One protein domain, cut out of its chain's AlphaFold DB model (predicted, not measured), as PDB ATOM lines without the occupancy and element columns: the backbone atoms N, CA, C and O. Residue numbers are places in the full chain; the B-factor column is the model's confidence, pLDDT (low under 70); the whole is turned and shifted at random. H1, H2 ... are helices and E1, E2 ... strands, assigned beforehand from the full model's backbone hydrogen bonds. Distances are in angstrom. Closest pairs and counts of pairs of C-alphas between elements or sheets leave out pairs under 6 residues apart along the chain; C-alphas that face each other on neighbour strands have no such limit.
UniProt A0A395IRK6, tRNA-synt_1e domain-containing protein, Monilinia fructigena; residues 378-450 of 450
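Overview. This is residues 378 to 450 of the 450 residues of the protein "tRNA-synt_1e domain-containing protein" of Monilinia fructigena (UniProt A0A395IRK6). A long helix, H2, runs along most of the length of a loose, elongated body, with a small two-stranded hairpin, E1 and E2, beside its first part and a shorter helix, H1, meeting it nearer its other end. H1 meets H2 with its last residues, 388 to 392, while residues 378 to 386 stick out free, and the long link of residues 393 to 403 leads back from H1 to the hairpin. The printed part has 73 residues, with two named helices and two named strands in the order H1, E1, E2, H2; the sheet has the order E1 - E2 and is antiparallel, and the class is mostly helix. The whole is loose, with a radius of gyration of the C-alphas of 14.5 A, and spans 44 by 26 by 19 A.

Arrangement. The sheet consists of E1, residues 404 to 407, and E2, residues 413 to 416, antiparallel neighbours that form a hairpin, with 153 degrees between their directions. The C-alphas of Trp 407 and Pro 413 face each other at 4.3 A, and those of Phe 404 and Thr 416 at 4.5 A. N 414 and O 406 are within hydrogen-bond range at 2.8 A, as are N 405 and O 415 at 3.2 A. Between E2 and H2, residues 424 to 449, the closest C-alphas are those of Pro 413 and Leu 427, 7.6 A apart. E1 and H2 are apart. H1, residues 378 to 392, touches H2 with residues 388 to 392 alone, and H2 touches H1 with residues 437 to 444 alone. The closest C-alphas of the two helices are those of Ala 391 and His 441, 4.8 A apart. Their lines stand at 72 degrees, only just about perpendicular. H1 and E2 are apart. In H1 and H2, every O i to N i+4 pair is within hydrogen-bond range.

Along the chain. H1 begins at C-alpha 378, at (68.276, -64.134, -3.723), and is 20.9 A long from first to last C-alpha. E1 begins at C-alpha 404, at (57.615, -97.978, -13.941). H2, 26 residues, is the longest helix, 37.1 A from C-alpha 424 at (70.907, -104.877, -13.335) to C-alpha 449 at (62.859, -81.816, 14.539). E1 measures 7.8 A and E2 7.5 A.

Size, cuts and confidence. The two C-alphas farthest apart, those of Val 378 and Glu 420, are 45.3 A apart. Without residues 378 to 386, which stand free, the body has 64 residues and spans 44 by 20 by 20 A. The printed part has no cut and ends at Ser 450, the chain's last residue. The link from H1 to E1 is long, with 11 residues; that from E1 to E2 is tight, with 5; that from E2 to H2 is short, with 7. The mean pLDDT of the printed part is 82.3, and residues 449 to 450 are under 70.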
ATOM      1  N   VAL A 378      69.591 -63.612  -3.314       79.50
ATOM      2  CA  VAL A 378      68.276 -64.134  -3.723       79.50
ATOM      3  C   VAL A 378      68.426 -65.386  -4.592       79.50
ATOM      4  O   VAL A 378      67.699 -66.354  -4.395       79.50
ATOM      5  N   ALA A 379      69.400 -65.429  -5.508       76.62
ATOM      6  CA  ALA A 379      69.675 -66.620  -6.313       76.62
ATOM      7  C   ALA A 379      70.147 -67.809  -5.456       76.62
ATOM      8  O   ALA A 379      69.699 -68.936  -5.664       76.62
ATOM      9  N   ARG A 380      71.007 -67.563  -4.457       77.19
ATOM     10  CA  ARG A 380      71.475 -68.601  -3.527       77.19
ATOM     11  C   ARG A 380      70.357 -69.100  -2.614       77.19
ATOM     12  O   ARG A 380      70.247 -70.303  -2.406       77.19
ATOM     13  N   GLU A 381      69.522 -68.196  -2.110       79.31
ATOM     14  CA  GLU A 381      68.343 -68.529  -1.303       79.31
ATOM     15  C   GLU A 381      67.318 -69.327  -2.115       79.31
ATOM     16  O   GLU A 381      66.785 -70.315  -1.615       79.31
ATOM     17  N   LYS A 382      67.103 -68.979  -3.390       80.00
ATOM     18  CA  LYS A 382      66.226 -69.733  -4.294       80.00
ATOM     19  C   LYS A 382      66.758 -71.144  -4.565       80.00
ATOM     20  O   LYS A 382      65.999 -72.103  -4.479       80.00
ATOM     21  N   LEU A 383      68.062 -71.292  -4.816       73.94
ATOM     22  CA  LEU A 383      68.699 -72.602  -5.003       73.94
ATOM     23  C   LEU A 383      68.620 -73.463  -3.729       73.94
ATOM     24  O   LEU A 383      68.404 -74.674  -3.790       73.94
ATOM     25  N   GLU A 384      68.780 -72.844  -2.560       77.81
ATOM     26  CA  GLU A 384      68.652 -73.521  -1.271       77.81
ATOM     27  C   GLU A 384      67.203 -73.934  -0.980       77.81
ATOM     28  O   GLU A 384      66.977 -75.062  -0.542       77.81
ATOM     29  N   GLN A 385      66.223 -73.083  -1.299       75.31
ATOM     30  CA  GLN A 385      64.801 -73.419  -1.224       75.31
ATOM     31  C   GLN A 385      64.436 -74.565  -2.171       75.31
ATOM     32  O   GLN A 385      63.802 -75.518  -1.731       75.31
ATOM     33  N   GLU A 386      64.895 -74.548  -3.425       77.94
ATOM     34  CA  GLU A 386      64.676 -75.651  -4.372       77.94
ATOM     35  C   GLU A 386      65.318 -76.962  -3.888       77.94
ATOM     36  O   GLU A 386      64.752 -78.042  -4.067       77.94
ATOM     37  N   ARG A 387      66.486 -76.891  -3.237       78.38
ATOM     38  CA  ARG A 387      67.132 -78.061  -2.629       78.38
ATOM     39  C   ARG A 387      66.335 -78.597  -1.437       78.38
ATOM     40  O   ARG A 387      66.201 -79.810  -1.305       78.38
ATOM     41  N   LEU A 388      65.811 -77.715  -0.585       77.19
ATOM     42  CA  LEU A 388      64.975 -78.087   0.558       77.19
ATOM     43  C   LEU A 388      63.625 -78.664   0.111       77.19
ATOM     44  O   LEU A 388      63.191 -79.666   0.665       77.19
ATOM     45  N   GLU A 389      62.997 -78.088  -0.916       80.69
ATOM     46  CA  GLU A 389      61.781 -78.606  -1.556       80.69
ATOM     47  C   GLU A 389      62.003 -80.021  -2.104       80.69
ATOM     48  O   GLU A 389      61.244 -80.934  -1.786       80.69
ATOM     49  N   LYS A 390      63.098 -80.245  -2.845       80.69
ATOM     50  CA  LYS A 390      63.463 -81.581  -3.349       80.69
ATOM     51  C   LYS A 390      63.760 -82.573  -2.220       80.69
ATOM     52  O   LYS A 390      63.436 -83.750  -2.352       80.69
ATOM     53  N   ALA A 391      64.320 -82.121  -1.098       83.19
ATOM     54  CA  ALA A 391      64.586 -82.964   0.069       83.19
ATOM     55  C   ALA A 391      63.314 -83.367   0.849       83.19
ATOM     56  O   ALA A 391      63.334 -84.369   1.564       83.19
ATOM     57  N   LYS A 392      62.186 -82.652   0.694       84.44
ATOM     58  CA  LYS A 392      60.890 -83.041   1.292       84.44
ATOM     59  C   LYS A 392      60.315 -84.319   0.679       84.44
ATOM     60  O   LYS A 392      59.537 -85.003   1.340       84.44
ATOM     61  N   LEU A 393      60.687 -84.643  -0.561       82.81
ATOM     62  CA  LEU A 393      60.179 -85.822  -1.257       82.81
ATOM     63  C   LEU A 393      60.656 -87.103  -0.559       82.81
ATOM     64  O   LEU A 393      61.860 -87.322  -0.397       82.81
ATOM     65  N   ASN A 394      59.703 -87.942  -0.155       83.38
ATOM     66  CA  ASN A 394      59.986 -89.221   0.484       83.38
ATOM     67  C   ASN A 394      60.706 -90.152  -0.516       83.38
ATOM     68  O   ASN A 394      60.213 -90.322  -1.633       83.38
ATOM     69  N   PRO A 395      61.839 -90.777  -0.141       83.56
ATOM     70  CA  PRO A 395      62.577 -91.699  -1.008       83.56
ATOM     71  C   PRO A 395      61.725 -92.825  -1.613       83.56
ATOM     72  O   PRO A 395      61.982 -93.234  -2.740       83.56
ATOM     73  N   VAL A 396      60.688 -93.285  -0.903       84.94
ATOM     74  CA  VAL A 396      59.780 -94.356  -1.362       84.94
ATOM     75  C   VAL A 396      58.868 -93.904  -2.511       84.94
ATOM     76  O   VAL A 396      58.421 -94.717  -3.318       84.94
ATOM     77  N   ASP A 397      58.593 -92.604  -2.610       82.94
ATOM     78  CA  ASP A 397      57.701 -92.032  -3.625       82.94
ATOM     79  C   ASP A 397      58.470 -91.438  -4.816       82.94
ATOM     80  O   ASP A 397      57.873 -91.054  -5.817       82.94
ATOM     81  N   MET A 398      59.805 -91.403  -4.738       82.62
ATOM     82  CA  MET A 398      60.686 -90.760  -5.718       82.62
ATOM     83  C   MET A 398      60.563 -91.328  -7.138       82.62
ATOM     84  O   MET A 398      60.728 -90.586  -8.104       82.62
ATOM     85  N   PHE A 399      60.294 -92.629  -7.271       86.44
ATOM     86  CA  PHE A 399      60.225 -93.318  -8.565       86.44
ATOM     87  C   PHE A 399      58.813 -93.761  -8.952       86.44
ATOM     88  O   PHE A 399      58.659 -94.567  -9.874       86.44
ATOM     89  N   LYS A 400      57.782 -93.273  -8.254       81.69
ATOM     90  CA  LYS A 400      56.377 -93.553  -8.577       81.69
ATOM     91  C   LYS A 400      55.899 -92.624  -9.692       81.69
ATOM     92  O   LYS A 400      55.093 -91.726  -9.471       81.69
ATOM     93  N   ASP A 401      56.448 -92.832 -10.880       81.19
ATOM     94  CA  ASP A 401      56.091 -92.117 -12.102       81.19
ATOM     95  C   ASP A 401      55.719 -93.093 -13.229       81.19
ATOM     96  O   ASP A 401      55.893 -94.306 -13.104       81.19
ATOM     97  N   ASP A 402      55.229 -92.556 -14.349       80.88
ATOM     98  CA  ASP A 402      54.694 -93.323 -15.485       80.88
ATOM     99  C   ASP A 402      55.719 -94.232 -16.197       80.88
ATOM    100  O   ASP A 402      55.378 -94.907 -17.175       80.88
ATOM    101  N   ARG A 403      56.990 -94.228 -15.772       81.06
ATOM    102  CA  ARG A 403      58.067 -95.028 -16.376       81.06
ATOM    103  C   ARG A 403      58.139 -96.446 -15.809       81.06
ATOM    104  O   ARG A 403      58.761 -97.306 -16.441       81.06
ATOM    105  N   PHE A 404      57.523 -96.704 -14.656       85.69
ATOM    106  CA  PHE A 404      57.615 -97.978 -13.941       85.69
ATOM    107  C   PHE A 404      56.242 -98.458 -13.468       85.69
ATOM    108  O   PHE A 404      55.339 -97.659 -13.249       85.69
ATOM    109  N   ILE A 405      56.085 -99.777 -13.328       85.00
ATOM    110  CA  ILE A 405      54.787-100.390 -12.976       85.00
ATOM    111  C   ILE A 405      54.826-101.217 -11.689       85.00
ATOM    112  O   ILE A 405      53.778-101.581 -11.163       85.00
ATOM    113  N   ALA A 406      56.019-101.546 -11.191       83.19
ATOM    114  CA  ALA A 406      56.203-102.300  -9.957       83.19
ATOM    115  C   ALA A 406      57.447-101.806  -9.215       83.19
ATOM    116  O   ALA A 406      58.450-101.450  -9.842       83.19
ATOM    117  N   TRP A 407      57.379-101.818  -7.883       87.88
ATOM    118  CA  TRP A 407      58.420-101.336  -6.975       87.88
ATOM    119  C   TRP A 407      58.623-102.325  -5.826       87.88
ATOM    120  O   TRP A 407      57.717-103.093  -5.500       87.88
ATOM    121  N   ASP A 408      59.813-102.323  -5.233       84.94
ATOM    122  CA  ASP A 408      60.114-103.086  -4.020       84.94
ATOM    123  C   ASP A 408      59.684-102.345  -2.735       84.94
ATOM    124  O   ASP A 408      59.070-101.275  -2.781       84.94
ATOM    125  N   SER A 409      59.988-102.921  -1.566       81.56
ATOM    126  CA  SER A 409      59.645-102.350  -0.254       81.56
ATOM    127  C   SER A 409      60.307-100.998   0.035       81.56
ATOM    128  O   SER A 409      59.810-100.256   0.878       81.56
ATOM    129  N   ASP A 410      61.399-100.677  -0.660       80.94
ATOM    130  CA  ASP A 410      62.123 -99.414  -0.531       80.94
ATOM    131  C   ASP A 410      61.650 -98.369  -1.564       80.94
ATOM    132  O   ASP A 410      62.083 -97.214  -1.530       80.94
ATOM    133  N   GLY A 411      60.724 -98.738  -2.460       80.06
ATOM    134  CA  GLY A 411      60.214 -97.881  -3.531       80.06
ATOM    135  C   GLY A 411      61.121 -97.829  -4.764       80.06
ATOM    136  O   GLY A 411      60.976 -96.927  -5.593       80.06
ATOM    137  N   ILE A 412      62.056 -98.772  -4.912       85.88
ATOM    138  CA  ILE A 412      62.936 -98.877  -6.082       85.88
ATOM    139  C   ILE A 412      62.207 -99.665  -7.187       85.88
ATOM    140  O   ILE A 412      61.643-100.727  -6.914       85.88
ATOM    141  N   PRO A 413      62.204 -99.182  -8.445       87.50
ATOM    142  CA  PRO A 413      61.529 -99.867  -9.539       87.50
ATOM    143  C   PRO A 413      62.076-101.264  -9.835       87.50
ATOM    144  O   PRO A 413      63.281-101.447 -10.016       87.50
ATOM    145  N   THR A 414      61.171-102.231  -9.972       84.62
ATOM    146  CA  THR A 414      61.480-103.620 -10.345       84.62
ATOM    147  C   THR A 414      61.075-103.938 -11.781       84.62
ATOM    148  O   THR A 414      61.773-104.710 -12.440       84.62
ATOM    149  N   LYS A 415      60.018-103.294 -12.303       84.56
ATOM    150  CA  LYS A 415      59.548-103.465 -13.688       84.56
ATOM    151  C   LYS A 415      59.368-102.150 -14.436       84.56
ATOM    152  O   LYS A 415      58.858-101.175 -13.880       84.56
ATOM    153  N   THR A 416      59.762-102.144 -15.706       83.00
ATOM    154  CA  THR A 416      59.573-101.026 -16.640       83.00
ATOM    155  C   THR A 416      58.124-100.953 -17.133       83.00
ATOM    156  O   THR A 416      57.336-101.880 -16.941       83.00
ATOM    157  N   LYS A 417      57.767 -99.845 -17.793       83.19
ATOM    158  CA  LYS A 417      56.457 -99.640 -18.435       83.19
ATOM    159  C   LYS A 417      56.037-100.770 -19.387       83.19
ATOM    160  O   LYS A 417      54.850-101.063 -19.484       83.19
ATOM    161  N   ASP A 418      57.005-101.435 -20.015       80.94
ATOM    162  CA  ASP A 418      56.786-102.542 -20.955       80.94
ATOM    163  C   ASP A 418      56.636-103.912 -20.255       80.94
ATOM    164  O   ASP A 418      56.646-104.956 -20.899       80.94
ATOM    165  N   ALA A 419      56.493-103.916 -18.923       75.44
ATOM    166  CA  ALA A 419      56.401-105.096 -18.058       75.44
ATOM    167  C   ALA A 419      57.649-106.001 -18.018       75.44
ATOM    168  O   ALA A 419      57.592-107.102 -17.458       75.44
ATOM    169  N   GLU A 420      58.782-105.508 -18.524       82.06
ATOM    170  CA  GLU A 420      60.092-106.155 -18.434       82.06
ATOM    171  C   GLU A 420      60.805-105.834 -17.111       82.06
ATOM    172  O   GLU A 420      60.598-104.780 -16.501       82.06
ATOM    173  N   ASP A 421      61.680-106.738 -16.670       85.12
ATOM    174  CA  ASP A 421      62.500-106.525 -15.475       85.12
ATOM    175  C   ASP A 421      63.552-105.434 -15.719       85.12
ATOM    176  O   ASP A 421      64.238-105.406 -16.745       85.12
ATOM    177  N   VAL A 422      63.731-104.541 -14.742       82.31
ATOM    178  CA  VAL A 422      64.721-103.460 -14.840       82.31
ATOM    179  C   VAL A 422      66.143-104.050 -14.934       82.31
ATOM    180  O   VAL A 422      66.564-104.795 -14.042       82.31
ATOM    181  N   PRO A 423      66.945-103.700 -15.965       85.94
ATOM    182  CA  PRO A 423      68.295-104.237 -16.130       85.94
ATOM    183  C   PRO A 423      69.191-103.981 -14.910       85.94
ATOM    184  O   PRO A 423      69.207-102.879 -14.360       85.94
ATOM    185  N   LYS A 424      70.030-104.957 -14.529       78.62
ATOM    186  CA  LYS A 424      70.907-104.877 -13.335       78.62
ATOM    187  C   LYS A 424      71.781-103.612 -13.279       78.62
ATOM    188  O   LYS A 424      72.048-103.091 -12.198       78.62
ATOM    189  N   SER A 425      72.232-103.109 -14.431       77.19
ATOM    190  CA  SER A 425      73.008-101.863 -14.532       77.19
ATOM    191  C   SER A 425      72.172-100.617 -14.219       77.19
ATOM    192  O   SER A 425      72.652 -99.724 -13.520       77.19
ATOM    193  N   ALA A 426      70.920-100.573 -14.680       81.06
ATOM    194  CA  ALA A 426      69.970 -99.508 -14.374       81.06
ATOM    195  C   ALA A 426      69.539 -99.558 -12.902       81.06
ATOM    196  O   ALA A 426      69.517 -98.523 -12.240       81.06
ATOM    197  N   LEU A 427      69.324-100.756 -12.354       84.50
ATOM    198  CA  LEU A 427      68.968-100.957 -10.948       84.50
ATOM    199  C   LEU A 427      70.064-100.449  -9.994       84.50
ATOM    200  O   LEU A 427      69.768 -99.795  -8.998       84.50
ATOM    201  N   LYS A 428      71.348-100.641 -10.339       80.88
ATOM    202  CA  LYS A 428      72.476-100.072  -9.576       80.88
ATOM    203  C   LYS A 428      72.481 -98.537  -9.587       80.88
ATOM    204  O   LYS A 428      72.849 -97.927  -8.586       80.88
ATOM    205  N   LYS A 429      72.082 -97.911 -10.700       85.62
ATOM    206  CA  LYS A 429      71.978 -96.448 -10.815       85.62
ATOM    207  C   LYS A 429      70.796 -95.910 -10.003       85.62
ATOM    208  O   LYS A 429      70.998 -95.017  -9.189       85.62
ATOM    209  N   LEU A 430      69.618 -96.519 -10.147       87.31
ATOM    210  CA  LEU A 430      68.413 -96.165  -9.387       87.31
ATOM    211  C   LEU A 430      68.639 -96.291  -7.876       87.31
ATOM    212  O   LEU A 430      68.260 -95.401  -7.124       87.31
ATOM    213  N   LYS A 431      69.351 -97.336  -7.439       87.62
ATOM    214  CA  LYS A 431      69.727 -97.509  -6.031       87.62
ATOM    215  C   LYS A 431      70.642 -96.390  -5.517       87.62
ATOM    216  O   LYS A 431      70.447 -95.906  -4.410       87.62
ATOM    217  N   LYS A 432      71.607 -95.934  -6.324       87.31
ATOM    218  CA  LYS A 432      72.490 -94.812  -5.958       87.31
ATOM    219  C   LYS A 432      71.722 -93.487  -5.865       87.31
ATOM    220  O   LYS A 432      71.979 -92.692  -4.963       87.31
ATOM    221  N   ASP A 433      70.782 -93.257  -6.780       85.50
ATOM    222  CA  ASP A 433      69.923 -92.069  -6.766       85.50
ATOM    223  C   ASP A 433      68.983 -92.083  -5.544       85.50
ATOM    224  O   ASP A 433      68.846 -91.063  -4.864       85.50
ATOM    225  N   TRP A 434      68.441 -93.256  -5.194       90.19
ATOM    226  CA  TRP A 434      67.656 -93.474  -3.977       90.19
ATOM    227  C   TRP A 434      68.456 -93.194  -2.698       90.19
ATOM    228  O   TRP A 434      67.991 -92.462  -1.830       90.19
ATOM    229  N   GLU A 435      69.684 -93.716  -2.583       87.75
ATOM    230  CA  GLU A 435      70.554 -93.490  -1.416       87.75
ATOM    231  C   GLU A 435      70.874 -92.000  -1.220       87.75
ATOM    232  O   GLU A 435      70.888 -91.496  -0.093       87.75
ATOM    233  N   ARG A 436      71.076 -91.265  -2.322       85.62
ATOM    234  CA  ARG A 436      71.305 -89.815  -2.290       85.62
ATOM    235  C   ARG A 436      70.076 -89.060  -1.784       85.62
ATOM    236  O   ARG A 436      70.222 -88.155  -0.961       85.62
ATOM    237  N   GLN A 437      68.887 -89.443  -2.247       86.75
ATOM    238  CA  GLN A 437      67.626 -88.848  -1.806       86.75
ATOM    239  C   GLN A 437      67.307 -89.203  -0.350       86.75
ATOM    240  O   GLN A 437      66.893 -88.331   0.407       86.75
ATOM    241  N   LYS A 438      67.554 -90.449   0.071       88.81
ATOM    242  CA  LYS A 438      67.386 -90.892   1.460       88.81
ATOM    243  C   LYS A 438      68.201 -90.039   2.418       88.81
ATOM    244  O   LYS A 438      67.638 -89.501   3.367       88.81
ATOM    245  N   LYS A 439      69.482 -89.830   2.115       88.62
ATOM    246  CA  LYS A 439      70.352 -88.970   2.922       88.62
ATOM    247  C   LYS A 439      69.834 -87.528   2.992       88.62
ATOM    248  O   LYS A 439      69.753 -86.961   4.076       88.62
ATOM    249  N   ALA A 440      69.433 -86.947   1.857       85.81
ATOM    250  CA  ALA A 440      68.885 -85.589   1.819       85.81
ATOM    251  C   ALA A 440      67.575 -85.457   2.623       85.81
ATOM    252  O   ALA A 440      67.372 -84.465   3.323       85.81
ATOM    253  N   HIS A 441      66.704 -86.466   2.553       87.94
ATOM    254  CA  HIS A 441      65.431 -86.502   3.272       87.94
ATOM    255  C   HIS A 441      65.607 -86.720   4.783       87.94
ATOM    256  O   HIS A 441      64.893 -86.117   5.583       87.94
ATOM    257  N   GLU A 442      66.571 -87.547   5.196       87.69
ATOM    258  CA  GLU A 442      66.935 -87.746   6.605       87.69
ATOM    259  C   GLU A 442      67.539 -86.476   7.216       87.69
ATOM    260  O   GLU A 442      67.135 -86.071   8.305       87.69
ATOM    261  N   GLU A 443      68.430 -85.788   6.495       85.62
ATOM    262  CA  GLU A 443      68.972 -84.487   6.911       85.62
ATOM    263  C   GLU A 443      67.873 -83.416   7.023       85.62
ATOM    264  O   GLU A 443      67.900 -82.591   7.939       85.62
ATOM    265  N   TRP A 444      66.881 -83.436   6.125       88.62
ATOM    266  CA  TRP A 444      65.709 -82.562   6.210       88.62
ATOM    267  C   TRP A 444      64.839 -82.882   7.434       88.62
ATOM    268  O   TRP A 444      64.491 -81.969   8.181       88.62
ATOM    269  N   LYS A 445      64.544 -84.164   7.694       85.31
ATOM    270  CA  LYS A 445      63.794 -84.595   8.886       85.31
ATOM    271  C   LYS A 445      64.501 -84.207  10.182       85.31
ATOM    272  O   LYS A 445      63.850 -83.694  11.085       85.31
ATOM    273  N   ALA A 446      65.819 -84.395  10.253       84.12
ATOM    274  CA  ALA A 446      66.620 -84.022  11.416       84.12
ATOM    275  C   ALA A 446      66.585 -82.506  11.678       84.12
ATOM    276  O   ALA A 446      66.488 -82.080  12.824       84.12
ATOM    277  N   LYS A 447      66.596 -81.687  10.618       80.31
ATOM    278  CA  LYS A 447      66.459 -80.224  10.724       80.31
ATOM    279  C   LYS A 447      65.038 -79.745  11.018       80.31
ATOM    280  O   LYS A 447      64.890 -78.635  11.502       80.31
ATOM    281  N   ALA A 448      64.011 -80.533  10.702       75.06
ATOM    282  CA  ALA A 448      62.616 -80.212  11.014       75.06
ATOM    283  C   ALA A 448      62.222 -80.581  12.460       75.06
ATOM    284  O   ALA A 448      61.164 -80.163  12.924       75.06
ATOM    285  N   GLN A 449      63.041 -81.392  13.143       65.12
ATOM    286  CA  GLN A 449      62.859 -81.816  14.539       65.12
ATOM    287  C   GLN A 449      63.771 -81.073  15.536       65.12
ATOM    288  O   GLN A 449      63.569 -81.201  16.743       65.12
ATOM    289  N   SER A 450      64.761 -80.325  15.036       53.72
ATOM    290  CA  SER A 450      65.594 -79.361  15.773       53.72
ATOM    291  C   SER A 450      64.981 -77.971  15.703       53.72
ATOM    292  O   SER A 450      65.346 -77.174  16.596       53.72
TER     293      SER A 450